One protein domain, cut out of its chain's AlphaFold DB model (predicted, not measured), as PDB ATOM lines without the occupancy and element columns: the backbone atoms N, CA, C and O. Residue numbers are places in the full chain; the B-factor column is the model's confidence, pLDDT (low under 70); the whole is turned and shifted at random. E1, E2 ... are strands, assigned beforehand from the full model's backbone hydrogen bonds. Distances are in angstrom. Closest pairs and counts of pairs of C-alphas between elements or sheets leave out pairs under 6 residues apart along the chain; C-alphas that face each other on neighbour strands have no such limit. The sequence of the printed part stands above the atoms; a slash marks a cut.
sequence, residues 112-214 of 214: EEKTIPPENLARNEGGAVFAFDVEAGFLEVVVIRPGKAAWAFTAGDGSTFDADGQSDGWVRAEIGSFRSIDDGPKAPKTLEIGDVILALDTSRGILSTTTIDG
ATOM      1  N   GLU A 112     348.073 253.492 173.995       95.00
ATOM      2  CA  GLU A 112     348.241 253.136 175.401       95.00
ATOM      3  C   GLU A 112     348.444 254.424 176.204       95.00
ATOM      4  O   GLU A 112     349.306 255.234 175.871       95.00
ATOM      5  N   GLU A 113     347.654 254.625 177.254       95.56
ATOM      6  CA  GLU A 113     347.765 255.797 178.122       95.56
ATOM      7  C   GLU A 113     348.430 255.419 179.449       95.56
ATOM      8  O   GLU A 113     348.064 254.428 180.085       95.56
ATOM      9  N   LYS A 114     349.412 256.218 179.873       97.62
ATOM     10  CA  LYS A 114     350.144 256.071 181.137       97.62
ATOM     11  C   LYS A 114     350.220 257.397 181.880       97.62
ATOM     12  O   LYS A 114     350.057 258.472 181.303       97.62
ATOM     13  N   THR A 115     350.531 257.318 183.166       97.94
ATOM     14  CA  THR A 115     350.899 258.484 183.971       97.94
ATOM     15  C   THR A 115     352.417 258.555 184.094       97.94
ATOM     16  O   THR A 115     353.046 257.525 184.329       97.94
ATOM     17  N   ILE A 116     353.002 259.747 183.949       98.31
ATOM     18  CA  ILE A 116     354.419 259.978 184.272       98.31
ATOM     19  C   ILE A 116     354.554 259.916 185.801       98.31
ATOM     20  O   ILE A 116     353.936 260.744 186.480       98.31
ATOM     21  N   PRO A 117     355.319 258.960 186.357       98.00
ATOM     22  CA  PRO A 117     355.465 258.828 187.801       98.00
ATOM     23  C   PRO A 117     356.126 260.068 188.429       98.00
ATOM     24  O   PRO A 117     357.017 260.655 187.811       98.00
ATOM     25  N   PRO A 118     355.744 260.482 189.652       97.50
ATOM     26  CA  PRO A 118     356.349 261.639 190.316       97.50
ATOM     27  C   PRO A 118     357.871 261.547 190.495       97.50
ATOM     28  O   PRO A 118     358.553 262.567 190.451       97.50
ATOM     29  N   GLU A 119     358.414 260.343 190.679       97.88
ATOM     30  CA  GLU A 119     359.854 260.079 190.784       97.88
ATOM     31  C   GLU A 119     360.627 260.400 189.498       97.88
ATOM     32  O   GLU A 119     361.828 260.663 189.560       97.88
ATOM     33  N   ASN A 120     359.935 260.465 188.360       98.38
ATOM     34  CA  ASN A 120     360.508 260.865 187.082       98.38
ATOM     35  C   ASN A 120     360.493 262.387 186.882       98.38
ATOM     36  O   ASN A 120     360.900 262.867 185.828       98.38
ATOM     37  N   LEU A 121     359.990 263.167 187.845       98.50
ATOM     38  CA  LEU A 121     359.985 264.625 187.781       98.50
ATOM     39  C   LEU A 121     361.211 265.174 188.513       98.50
ATOM     40  O   LEU A 121     361.259 265.232 189.744       98.50
ATOM     41  N   ALA A 122     362.202 265.636 187.754       98.25
ATOM     42  CA  ALA A 122     363.408 266.218 188.317       98.25
ATOM     43  C   ALA A 122     363.137 267.630 188.849       98.25
ATOM     44  O   ALA A 122     362.679 268.524 188.127       98.25
ATOM     45  N   ARG A 123     363.464 267.842 190.125       98.25
ATOM     46  CA  ARG A 123     363.248 269.100 190.846       98.25
ATOM     47  C   ARG A 123     364.573 269.764 191.196       98.25
ATOM     48  O   ARG A 123     365.552 269.090 191.506       98.25
ATOM     49  N   ASN A 124     364.610 271.090 191.129       97.69
ATOM     50  CA  ASN A 124     365.765 271.870 191.574       97.69
ATOM     51  C   ASN A 124     365.785 272.005 193.111       97.69
ATOM     52  O   ASN A 124     364.885 271.520 193.796       97.69
ATOM     53  N   GLU A 125     366.779 272.707 193.665       97.38
ATOM     54  CA  GLU A 125     366.893 272.945 195.119       97.38
ATOM     55  C   GLU A 125     365.663 273.641 195.731       97.38
ATOM     56  O   GLU A 125     365.380 273.477 196.915       97.38
ATOM     57  N   GLY A 126     364.909 274.398 194.925       96.69
ATOM     58  CA  GLY A 126     363.666 275.059 195.326       96.69
ATOM     59  C   GLY A 126     362.407 274.200 195.160       96.69
ATOM     60  O   GLY A 126     361.308 274.714 195.344       96.69
ATOM     61  N   GLY A 127     362.538 272.928 194.773       96.81
ATOM     62  CA  GLY A 127     361.419 271.999 194.583       96.81
ATOM     63  C   GLY A 127     360.651 272.158 193.265       96.81
ATOM     64  O   GLY A 127     359.719 271.391 193.007       96.81
ATOM     65  N   ALA A 128     361.033 273.106 192.405       97.81
ATOM     66  CA  ALA A 128     360.375 273.321 191.120       97.81
ATOM     67  C   ALA A 128     360.849 272.294 190.084       97.81
ATOM     68  O   ALA A 128     362.052 272.052 189.950       97.81
ATOM     69  N   VAL A 129     359.904 271.715 189.336       98.50
ATOM     70  CA  VAL A 129     360.199 270.740 188.274       98.50
ATOM     71  C   VAL A 129     360.866 271.458 187.105       98.50
ATOM     72  O   VAL A 129     360.306 272.417 186.576       98.50
ATOM     73  N   PHE A 130     362.057 271.020 186.703       98.56
ATOM     74  CA  PHE A 130     362.823 271.618 185.596       98.56
ATOM     75  C   PHE A 130     363.111 270.635 184.457       98.56
ATOM     76  O   PHE A 130     363.490 271.063 183.365       98.56
ATOM     77  N   ALA A 131     362.922 269.339 184.698       98.56
ATOM     78  CA  ALA A 131     363.018 268.286 183.701       98.56
ATOM     79  C   ALA A 131     362.151 267.094 184.110       98.56
ATOM     80  O   ALA A 131     361.702 267.014 185.257       98.56
ATOM     81  N   PHE A 132     361.938 266.166 183.188       98.69
ATOM     82  CA  PHE A 132     361.330 264.878 183.492       98.69
ATOM     83  C   PHE A 132     361.856 263.786 182.559       98.69
ATOM     84  O   PHE A 132     362.315 264.082 181.455       98.69
ATOM     85  N   ASP A 133     361.765 262.541 183.016       98.56
ATOM     86  CA  ASP A 133     362.277 261.362 182.320       98.56
ATOM     87  C   ASP A 133     361.111 260.473 181.842       98.56
ATOM     88  O   ASP A 133     360.191 260.143 182.603       98.56
ATOM     89  N   VAL A 134     361.124 260.078 180.568       98.31
ATOM     90  CA  VAL A 134     360.124 259.164 179.988       98.31
ATOM     91  C   VAL A 134     360.839 258.034 179.273       98.31
ATOM     92  O   VAL A 134     361.689 258.281 178.426       98.31
ATOM     93  N   GLU A 135     360.461 256.794 179.578       98.06
ATOM     94  CA  GLU A 135     360.912 255.631 178.818       98.06
ATOM     95  C   GLU A 135     360.367 255.765 177.387       98.06
ATOM     96  O   GLU A 135     359.152 255.697 177.181       98.06
ATOM     97  N   ALA A 136     361.233 255.999 176.404       97.44
ATOM     98  CA  ALA A 136     360.862 256.164 175.000       97.44
ATOM     99  C   ALA A 136     362.103 256.111 174.107       97.44
ATOM    100  O   ALA A 136     363.126 256.694 174.432       97.44
ATOM    101  N   GLY A 137     361.997 255.492 172.927       96.75
ATOM    102  CA  GLY A 137     363.062 255.590 171.915       96.75
ATOM    103  C   GLY A 137     363.017 256.905 171.126       96.75
ATOM    104  O   GLY A 137     364.041 257.415 170.676       96.75
ATOM    105  N   PHE A 138     361.815 257.461 170.944       96.81
ATOM    106  CA  PHE A 138     361.595 258.753 170.300       96.81
ATOM    107  C   PHE A 138     360.374 259.429 170.918       96.81
ATOM    108  O   PHE A 138     359.266 258.883 170.879       96.81
ATOM    109  N   LEU A 139     360.593 260.601 171.505       97.88
ATOM    110  CA  LEU A 139     359.638 261.303 172.343       97.88
ATOM    111  C   LEU A 139     359.203 262.616 171.699       97.88
ATOM    112  O   LEU A 139     360.021 263.457 171.322       97.88
ATOM    113  N   GLU A 140     357.893 262.808 171.647       98.06
ATOM    114  CA  GLU A 140     357.245 264.046 171.240       98.06
ATOM    115  C   GLU A 140     356.430 264.582 172.409       98.06
ATOM    116  O   GLU A 140     355.504 263.925 172.878       98.06
ATOM    117  N   VAL A 141     356.759 265.772 172.897       98.31
ATOM    118  CA  VAL A 141     356.128 266.334 174.095       98.31
ATOM    119  C   VAL A 141     355.447 267.647 173.768       98.31
ATOM    120  O   VAL A 141     356.006 268.484 173.056       98.31
ATOM    121  N   VAL A 142     354.282 267.862 174.376       98.50
ATOM    122  CA  VAL A 142     353.737 269.195 174.609       98.50
ATOM    123  C   VAL A 142     353.537 269.441 176.105       98.50
ATOM    124  O   VAL A 142     352.991 268.605 176.820       98.50
ATOM    125  N   VAL A 143     353.975 270.611 176.569       98.75
ATOM    126  CA  VAL A 143     353.648 271.162 177.886       98.75
ATOM    127  C   VAL A 143     352.642 272.285 177.697       98.75
ATOM    128  O   VAL A 143     352.866 273.182 176.886       98.75
ATOM    129  N   ILE A 144     351.558 272.256 178.465       98.75
ATOM    130  CA  ILE A 144     350.512 273.279 178.466       98.75
ATOM    131  C   ILE A 144     350.545 273.992 179.811       98.75
ATOM    132  O   ILE A 144     350.408 273.348 180.849       98.75
ATOM    133  N   ARG A 145     350.661 275.323 179.791       98.56
ATOM    134  CA  ARG A 145     350.406 276.169 180.960       98.56
ATOM    135  C   ARG A 145     349.049 276.852 180.807       98.56
ATOM    136  O   ARG A 145     348.944 277.779 179.989       98.56
ATOM    137  N   PRO A 146     348.031 276.438 181.583       98.56
ATOM    138  CA  PRO A 146     346.688 276.988 181.485       98.56
ATOM    139  C   PRO A 146     346.661 278.518 181.558       98.56
ATOM    140  O   PRO A 146     347.298 279.143 182.407       98.56
ATOM    141  N   GLY A 147     345.930 279.126 180.630       97.56
ATOM    142  CA  GLY A 147     345.765 280.569 180.500       97.56
ATOM    143  C   GLY A 147     347.003 281.320 180.006       97.56
ATOM    144  O   GLY A 147     346.958 282.549 179.982       97.56
ATOM    145  N   LYS A 148     348.098 280.633 179.635       97.56
ATOM    146  CA  LYS A 148     349.327 281.287 179.156       97.56
ATOM    147  C   LYS A 148     349.754 280.827 177.764       97.56
ATOM    148  O   LYS A 148     349.728 281.636 176.844       97.56
ATOM    149  N   ALA A 149     350.224 279.587 177.618       98.06
ATOM    150  CA  ALA A 149     350.836 279.106 176.377       98.06
ATOM    151  C   ALA A 149     351.021 277.582 176.380       98.06
ATOM    152  O   ALA A 149     350.806 276.917 177.394       98.06
ATOM    153  N   ALA A 150     351.482 277.053 175.248       98.50
ATOM    154  CA  ALA A 150     351.993 275.698 175.134       98.50
ATOM    155  C   ALA A 150     353.373 275.688 174.466       98.50
ATOM    156  O   ALA A 150     353.698 276.547 173.639       98.50
ATOM    157  N   TRP A 151     354.180 274.695 174.824       98.75
ATOM    158  CA  TRP A 151     355.524 274.504 174.295       98.75
ATOM    159  C   TRP A 151     355.734 273.058 173.899       98.75
ATOM    160  O   TRP A 151     355.179 272.160 174.524       98.75
ATOM    161  N   ALA A 152     356.563 272.828 172.891       98.38
ATOM    162  CA  ALA A 152     356.831 271.504 172.372       98.38
ATOM    163  C   ALA A 152     358.313 271.141 172.414       98.38
ATOM    164  O   ALA A 152     359.195 271.997 172.304       98.38
ATOM    165  N   PHE A 153     358.566 269.844 172.519       98.31
ATOM    166  CA  PHE A 153     359.895 269.258 172.545       98.31
ATOM    167  C   PHE A 153     359.903 267.946 171.772       98.31
ATOM    168  O   PHE A 153     358.900 267.237 171.720       98.31
ATOM    169  N   THR A 154     361.045 267.654 171.164       97.88
ATOM    170  CA  THR A 154     361.275 266.447 170.381       97.88
ATOM    171  C   THR A 154     362.691 265.974 170.664       97.88
ATOM    172  O   THR A 154     363.632 266.746 170.468       97.88
ATOM    173  N   ALA A 155     362.846 264.720 171.073       98.00
ATOM    174  CA  ALA A 155     364.151 264.089 171.227       98.00
ATOM    175  C   ALA A 155     364.052 262.576 171.029       98.00
ATOM    176  O   ALA A 155     363.011 261.974 171.273       98.00
ATOM    177  N   GLY A 156     365.147 261.970 170.576       97.94
ATOM    178  CA  GLY A 156     365.344 260.524 170.656       97.94
ATOM    179  C   GLY A 156     366.326 260.182 171.769       97.94
ATOM    180  O   GLY A 156     367.184 261.012 172.074       97.94
ATOM    181  N   ASP A 157     366.209 258.975 172.311       98.38
ATOM    182  CA  ASP A 157     367.141 258.396 173.291       98.38
ATOM    183  C   ASP A 157     368.587 258.485 172.769       98.38
ATOM    184  O   ASP A 157     368.877 258.103 171.626       98.38
ATOM    185  N   GLY A 158     369.477 259.084 173.560       98.00
ATOM    186  CA  GLY A 158     370.887 259.305 173.222       98.00
ATOM    187  C   GLY A 158     371.150 260.379 172.161       98.00
ATOM    188  O   GLY A 158     372.275 260.516 171.669       98.00
ATOM    189  N   SER A 159     370.131 261.142 171.756       97.56
ATOM    190  CA  SER A 159     370.293 262.236 170.793       97.56
ATOM    191  C   SER A 159     370.892 263.492 171.435       97.56
ATOM    192  O   SER A 159     370.906 263.658 172.645       97.56
ATOM    193  N   THR A 160     371.314 264.467 170.624       96.56
ATOM    194  CA  THR A 160     371.780 265.771 171.137       96.56
ATOM    195  C   THR A 160     370.687 266.612 171.803       96.56
ATOM    196  O   THR A 160     370.993 267.661 172.366       96.56
ATOM    197  N   PHE A 161     369.417 266.230 171.643       95.75
ATOM    198  CA  PHE A 161     368.286 266.877 172.308       95.75
ATOM    199  C   PHE A 161     367.862 266.142 173.577       95.75
ATOM    200  O   PHE A 161     367.077 266.694 174.338       95.75
ATOM    201  N   ASP A 162     368.387 264.941 173.799       97.75
ATOM    202  CA  ASP A 162     368.262 264.229 175.058       97.75
ATOM    203  C   ASP A 162     369.214 264.847 176.081       97.75
ATOM    204  O   ASP A 162     370.409 264.999 175.811       97.75
ATOM    205  N   ALA A 163     368.690 265.289 177.220       96.56
ATOM    206  CA  ALA A 163     369.464 266.141 178.116       96.56
ATOM    207  C   ALA A 163     370.593 265.397 178.847       96.56
ATOM    208  O   ALA A 163     371.565 266.036 179.256       96.56
ATOM    209  N   ASP A 164     370.499 264.075 179.004       97.06
ATOM    210  CA  ASP A 164     371.605 263.261 179.523       97.06
ATOM    211  C   ASP A 164     372.506 262.680 178.414       97.06
ATOM    212  O   ASP A 164     373.643 262.288 178.693       97.06
ATOM    213  N   GLY A 165     372.032 262.682 177.164       97.31
ATOM    214  CA  GLY A 165     372.732 262.178 175.987       97.31
ATOM    215  C   GLY A 165     373.055 260.681 176.032       97.31
ATOM    216  O   GLY A 165     373.955 260.244 175.306       97.31
ATOM    217  N   GLN A 166     372.390 259.900 176.886       98.12
ATOM    218  CA  GLN A 166     372.627 258.465 177.035       98.12
ATOM    219  C   GLN A 166     371.641 257.673 176.181       98.12
ATOM    220  O   GLN A 166     370.502 258.073 176.043       98.12
ATOM    221  N   SER A 167     372.083 256.562 175.579       97.88
ATOM    222  CA  SER A 167     371.162 255.627 174.917       97.88
ATOM    223  C   SER A 167     370.873 254.467 175.861       97.88
ATOM    224  O   SER A 167     371.568 253.444 175.836       97.88
ATOM    225  N   ASP A 168     369.916 254.671 176.758       97.75
ATOM    226  CA  ASP A 168     369.537 253.727 177.813       97.75
ATOM    227  C   ASP A 168     368.035 253.379 177.812       97.75
ATOM    228  O   ASP A 168     367.568 252.603 178.653       97.75
ATOM    229  N   GLY A 169     367.300 253.876 176.814       97.38
ATOM    230  CA  GLY A 169     365.864 253.671 176.646       97.38
ATOM    231  C   GLY A 169     365.004 254.753 177.299       97.38
ATOM    232  O   GLY A 169     363.772 254.631 177.276       97.38
ATOM    233  N   TRP A 170     365.619 255.794 177.856       98.31
ATOM    234  CA  TRP A 170     364.948 256.944 178.443       98.31
ATOM    235  C   TRP A 170     365.262 258.209 177.655       98.31
ATOM    236  O   TRP A 170     366.310 258.354 177.054       98.31
ATOM    237  N   VAL A 171     364.314 259.139 177.652       98.56
ATOM    238  CA  VAL A 171     364.544 260.495 177.162       98.56
ATOM    239  C   VAL A 171     364.333 261.451 178.317       98.56
ATOM    240  O   VAL A 171     363.243 261.503 178.905       98.56
ATOM    241  N   ARG A 172     365.354 262.261 178.591       98.56
ATOM    242  CA  ARG A 172     365.294 263.350 179.557       98.56
ATOM    243  C   ARG A 172     364.923 264.654 178.866       98.56
ATOM    244  O   ARG A 172     365.699 265.237 178.106       98.56
ATOM    245  N   ALA A 173     363.738 265.165 179.181       98.50
ATOM    246  CA  ALA A 173     363.220 266.409 178.626       98.50
ATOM    247  C   ALA A 173     363.400 267.576 179.611       98.50
ATOM    248  O   ALA A 173     362.677 267.693 180.602       98.50
ATOM    249  N   GLU A 174     364.338 268.482 179.327       98.44
ATOM    250  CA  GLU A 174     364.511 269.729 180.085       98.44
ATOM    251  C   GLU A 174     363.552 270.821 179.608       98.44
ATOM    252  O   GLU A 174     363.557 271.204 178.439       98.44
ATOM    253  N   ILE A 175     362.779 271.398 180.529       98.50
ATOM    254  CA  ILE A 175     361.702 272.353 180.213       98.50
ATOM    255  C   ILE A 175     362.233 273.606 179.507       98.50
ATOM    256  O   ILE A 175     361.617 274.103 178.565       98.50
ATOM    257  N   GLY A 176     363.423 274.073 179.896       98.06
ATOM    258  CA  GLY A 176     364.076 275.229 179.276       98.06
ATOM    259  C   GLY A 176     364.461 275.041 177.802       98.06
ATOM    260  O   GLY A 176     364.737 276.033 177.127       98.06
ATOM    261  N   SER A 177     364.463 273.802 177.303       97.94
ATOM    262  CA  SER A 177     364.807 273.450 175.918       97.94
ATOM    263  C   SER A 177     363.587 273.358 174.996       97.94
ATOM    264  O   SER A 177     363.737 273.182 173.783       97.94
ATOM    265  N   PHE A 178     362.376 273.496 175.542       98.56
ATOM    266  CA  PHE A 178     361.150 273.465 174.756       98.56
ATOM    267  C   PHE A 178     361.038 274.717 173.881       98.56
ATOM    268  O   PHE A 178     361.517 275.808 174.206       98.56
ATOM    269  N   ARG A 179     360.365 274.568 172.742       98.19
ATOM    270  CA  ARG A 179     360.079 275.661 171.810       98.19
ATOM    271  C   ARG A 179     358.630 276.088 171.953       98.19
ATOM    272  O   ARG A 179     357.772 275.248 172.205       98.19
ATOM    273  N   SER A 180     358.350 277.375 171.781       98.00
ATOM    274  CA  SER A 180     356.968 277.838 171.652       98.00
ATOM    275  C   SER A 180     356.276 277.112 170.500       98.00
ATOM    276  O   SER A 180     356.893 276.842 169.467       98.00
ATOM    277  N   ILE A 181     355.008 276.764 170.708       97.31
ATOM    278  CA  ILE A 181     354.115 276.419 169.604       97.31
ATOM    279  C   ILE A 181     353.619 277.739 169.020       97.31
ATOM    280  O   ILE A 181     353.255 278.647 169.773       97.31
ATOM    281  N   ASP A 182     353.679 277.845 167.694       90.19
ATOM    282  CA  ASP A 182     353.511 279.097 166.958       90.19
ATOM    283  C   ASP A 182     354.450 280.198 167.510       90.19
ATOM    284  O   ASP A 182     355.480 279.915 168.140       90.19
ATOM    285  N   ASP A 183     354.142 281.473 167.291       92.69
ATOM    286  CA  ASP A 183     354.952 282.602 167.777       92.69
ATOM    287  C   ASP A 183     354.700 282.927 169.271       92.69
ATOM    288  O   ASP A 183     354.718 284.086 169.694       92.69
ATOM    289  N   GLY A 184     354.428 281.900 170.085       95.00
ATOM    290  CA  GLY A 184     354.168 282.019 171.519       95.00
ATOM    291  C   GLY A 184     355.381 282.470 172.355       95.00
ATOM    292  O   GLY A 184     356.503 282.612 171.859       95.00
ATOM    293  N   PRO A 185     355.199 282.692 173.671       97.38
ATOM    294  CA  PRO A 185     356.299 283.065 174.555       97.38
ATOM    295  C   PRO A 185     357.341 281.944 174.652       97.38
ATOM    296  O   PRO A 185     357.014 280.762 174.551       97.38
ATOM    297  N   LYS A 186     358.600 282.304 174.933       98.12
ATOM    298  CA  LYS A 186     359.662 281.320 175.202       98.12
ATOM    299  C   LYS A 186     359.268 280.375 176.339       98.12
ATOM    300  O   LYS A 186     358.602 280.798 177.286       98.12
ATOM    301  N   ALA A 187     359.733 279.129 176.253       98.25
ATOM    302  CA  ALA A 187     359.524 278.154 177.312       98.25
ATOM    303  C   ALA A 187     360.090 278.654 178.650       98.25
ATOM    304  O   ALA A 187     361.141 279.312 178.681       98.25
ATOM    305  N   PRO A 188     359.395 278.380 179.766       98.19
ATOM    306  CA  PRO A 188     359.919 278.666 181.088       98.19
ATOM    307  C   PRO A 188     361.101 277.736 181.390       98.19
ATOM    308  O   PRO A 188     361.331 276.746 180.708       98.19
ATOM    309  N   LYS A 189     361.857 278.027 182.451       98.44
ATOM    310  CA  LYS A 189     362.907 277.107 182.927       98.44
ATOM    311  C   LYS A 189     362.372 276.005 183.842       98.44
ATOM    312  O   LYS A 189     363.060 275.019 184.069       98.44
ATOM    313  N   THR A 190     361.181 276.205 184.399       98.62
ATOM    314  CA  THR A 190     360.531 275.296 185.345       98.62
ATOM    315  C   THR A 190     359.024 275.266 185.112       98.62
ATOM    316  O   THR A 190     358.440 276.234 184.602       98.62
ATOM    317  N   LEU A 191     358.392 274.176 185.531       98.56
ATOM    318  CA  LEU A 191     356.942 274.047 185.557       98.56
ATOM    319  C   LEU A 191     356.340 274.697 186.808       98.56
ATOM    320  O   LEU A 191     357.001 274.842 187.839       98.56
ATOM    321  N   GLU A 192     355.085 275.110 186.678       98.31
ATOM    322  CA  GLU A 192     354.222 275.634 187.737       98.31
ATOM    323  C   GLU A 192     353.137 274.595 188.069       98.31
ATOM    324  O   GLU A 192     352.819 273.735 187.247       98.31
ATOM    325  N   ILE A 193     352.546 274.686 189.264       98.19
ATOM    326  CA  ILE A 193     351.367 273.884 189.624       98.19
ATOM    327  C   ILE A 193     350.266 274.118 188.582       98.19
ATOM    328  O   ILE A 193     349.952 275.262 188.249       98.19
ATOM    329  N   GLY A 194     349.669 273.031 188.097       98.06
ATOM    330  CA  GLY A 194     348.641 273.037 187.061       98.06
ATOM    331  C   GLY A 194     349.174 272.958 185.629       98.06
ATOM    332  O   GLY A 194     348.365 272.819 184.714       98.06
ATOM    333  N   ASP A 195     350.493 273.006 185.409       98.75
ATOM    334  CA  ASP A 195     351.050 272.681 184.095       98.75
ATOM    335  C   ASP A 195     350.752 271.218 183.745       98.75
ATOM    336  O   ASP A 195     350.870 270.325 184.587       98.75
ATOM    337  N   VAL A 196     350.394 270.970 182.489       98.69
ATOM    338  CA  VAL A 196     350.064 269.637 181.970       98.69
ATOM    339  C   VAL A 196     351.162 269.187 181.019       98.69
ATOM    340  O   VAL A 196     351.525 269.921 180.101       98.69
ATOM    341  N   ILE A 197     351.670 267.972 181.216       98.62
ATOM    342  CA  ILE A 197     352.640 267.324 180.332       98.62
ATOM    343  C   ILE A 197     351.922 266.234 179.541       98.62
ATOM    344  O   ILE A 197     351.259 265.371 180.119       98.62
ATOM    345  N   LEU A 198     352.096 266.262 178.223       98.38
ATOM    346  CA  LEU A 198     351.604 265.269 177.277       98.38
ATOM    347  C   LEU A 198     352.803 264.747 176.484       98.38
ATOM    348  O   LEU A 198     353.320 265.452 175.621       98.38
ATOM    349  N   ALA A 199     353.270 263.543 176.799       98.00
ATOM    350  CA  ALA A 199     354.495 262.969 176.253       98.00
ATOM    351  C   ALA A 199     354.180 261.695 175.460       98.00
ATOM    352  O   ALA A 199     353.721 260.700 176.014       98.00
ATOM    353  N   LEU A 200     354.404 261.730 174.152       97.06
ATOM    354  CA  LEU A 200     354.043 260.678 173.216       97.06
ATOM    355  C   LEU A 200     355.295 259.943 172.735       97.06
ATOM    356  O   LEU A 200     356.119 260.507 172.016       97.06
ATOM    357  N   ASP A 201     355.410 258.671 173.100       95.81
ATOM    358  CA  ASP A 201     356.379 257.754 172.511       95.81
ATOM    359  C   ASP A 201     355.874 257.330 171.130       95.81
ATOM    360  O   ASP A 201     354.956 256.511 170.995       95.81
ATOM    361  N   THR A 202     356.483 257.884 170.084       92.44
ATOM    362  CA  THR A 202     356.051 257.637 168.705       92.44
ATOM    363  C   THR A 202     356.421 256.241 168.211       92.44
ATOM    364  O   THR A 202     355.881 255.785 167.204       92.44
ATOM    365  N   SER A 203     357.359 255.567 168.884       89.88
ATOM    366  CA  SER A 203     357.827 254.230 168.512       89.88
ATOM    367  C   SER A 203     356.894 253.130 169.017       89.88
ATOM    368  O   SER A 203     356.687 252.132 168.324       89.88
ATOM    369  N   ARG A 204     356.287 253.336 170.195       90.44
ATOM    370  CA  ARG A 204     355.383 252.368 170.838       90.44
ATOM    371  C   ARG A 204     353.910 252.770 170.802       90.44
ATOM    372  O   ARG A 204     353.058 251.910 170.986       90.44
ATOM    373  N   GLY A 205     353.595 254.036 170.527       90.50
ATOM    374  CA  GLY A 205     352.220 254.537 170.603       90.50
ATOM    375  C   GLY A 205     351.726 254.624 172.049       90.50
ATOM    376  O   GLY A 205     350.603 254.215 172.340       90.50
ATOM    377  N   ILE A 206     352.578 255.132 172.944       95.69
ATOM    378  CA  ILE A 206     352.260 255.336 174.361       95.69
ATOM    379  C   ILE A 206     352.174 256.834 174.625       95.69
ATOM    380  O   ILE A 206     353.136 257.559 174.380       95.69
ATOM    381  N   LEU A 207     351.050 257.294 175.162       97.19
ATOM    382  CA  LEU A 207     350.894 258.639 175.693       97.19
ATOM    383  C   LEU A 207     351.048 258.609 177.209       97.19
ATOM    384  O   LEU A 207     350.183 258.115 177.926       97.19
ATOM    385  N   SER A 208     352.140 259.178 177.697       98.12
ATOM    386  CA  SER A 208     352.364 259.414 179.118       98.12
ATOM    387  C   SER A 208     351.931 260.832 179.476       98.12
ATOM    388  O   SER A 208     352.322 261.795 178.816       98.12
ATOM    389  N   THR A 209     351.118 260.976 180.517       98.25
ATOM    390  CA  THR A 209     350.581 262.273 180.943       98.25
ATOM    391  C   THR A 209     350.859 262.539 182.412       98.25
ATOM    392  O   THR A 209     350.972 261.617 183.215       98.25
ATOM    393  N   THR A 210     350.970 263.805 182.790       98.31
ATOM    394  CA  THR A 210     350.880 264.206 184.197       98.31
ATOM    395  C   THR A 210     350.449 265.662 184.301       98.31
ATOM    396  O   THR A 210     350.576 266.428 183.346       98.31
ATOM    397  N   THR A 211     349.916 266.040 185.456       98.31
ATOM    398  CA  THR A 211     349.663 267.437 185.820       98.31
ATOM    399  C   THR A 211     350.507 267.745 187.038       98.31
ATOM    400  O   THR A 211     350.512 266.963 187.985       98.31
ATOM    401  N   ILE A 212     351.216 268.869 187.021       98.19
ATOM    402  CA  ILE A 212     352.054 269.263 188.148       98.19
ATOM    403  C   ILE A 212     351.165 269.618 189.333       98.19
ATOM    404  O   ILE A 212     350.406 270.589 189.297       98.19
ATOM    405  N   ASP A 213     351.277 268.820 190.384       93.69
ATOM    406  CA  ASP A 213     350.668 269.042 191.682       93.69
ATOM    407  C   ASP A 213     351.632 269.770 192.637       93.69
ATOM    408  O   ASP A 213     352.831 269.931 192.369       93.69
ATOM    409  N   GLY A 214     351.051 270.326 193.703       81.69
ATOM    410  CA  GLY A 214     351.748 271.093 194.739       81.69
ATOM    411  C   GLY A 214     352.119 270.268 195.957       81.69
ATOM    412  O   GLY A 214     351.470 269.225 196.183       81.69
TER     413      GLY A 214
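Overview. This is residues 112 to 214 of the 214 residues of an uncharacterized protein of Acidobacteria bacterium (UniProt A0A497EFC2). Two sheets lie face to face as a small sandwich: the larger, E1 E8 E7 E4 E5, has the smaller, E2 E3 E6, over one face, their strands at 32 degrees. The 103 printed residues have no named helix and eight named strands, E1 to E8 along the chain; the larger sheet is mixed, the smaller antiparallel. The class is all strand, though under half of the residues, 47, are in named strands. The whole is compact and rounded, with a radius of gyration of the C-alphas of 12.6 A and spans of 33 by 30 by 27 A.

Along the chain. Find C-alpha 112 at (348.241, 253.136, 175.401), where E1 begins, residues 112 to 115. Then come E2, 121 to 123, and E3, 129 to 135, 17.8 A long. E4, 138 to 145, measures 23.3 A and E5, 149 to 156, 24.3 A. Next are E6, 170 to 174, E7, 196 to 201, and E8, 206 to 211, ending at C-alpha 211 (349.663, 267.437, 185.820).

Arrangement. Start at edge strand E1, parallel to E8, with N 114 and O 207 2.8 A apart. Hairpin E7 and E8 has N 199 and O 208 at 2.8 A; antiparallel E7 and E4 have N 142 and O 198 at 2.9 A; hairpin E4 and E5 has N 141 and O 153 at 2.8 A. In the other sheet, look at hairpin E2 and E3, N 122 and O 131 at 2.9 A, and antiparallel E3 and E6, N 134 and O 171 at 3.0 A. Between the sheets, the closest C-alphas of E5 and E6 are Gly 156 and Val 171, 6.6 A apart.

Size, cuts and confidence. The C-alphas farthest apart, Gly 147 and Ser 167, are 36.0 A apart. The printed part has no cut; its long links are E5 to E6 and E6 to E7. No printed residue is under 70 in pLDDT.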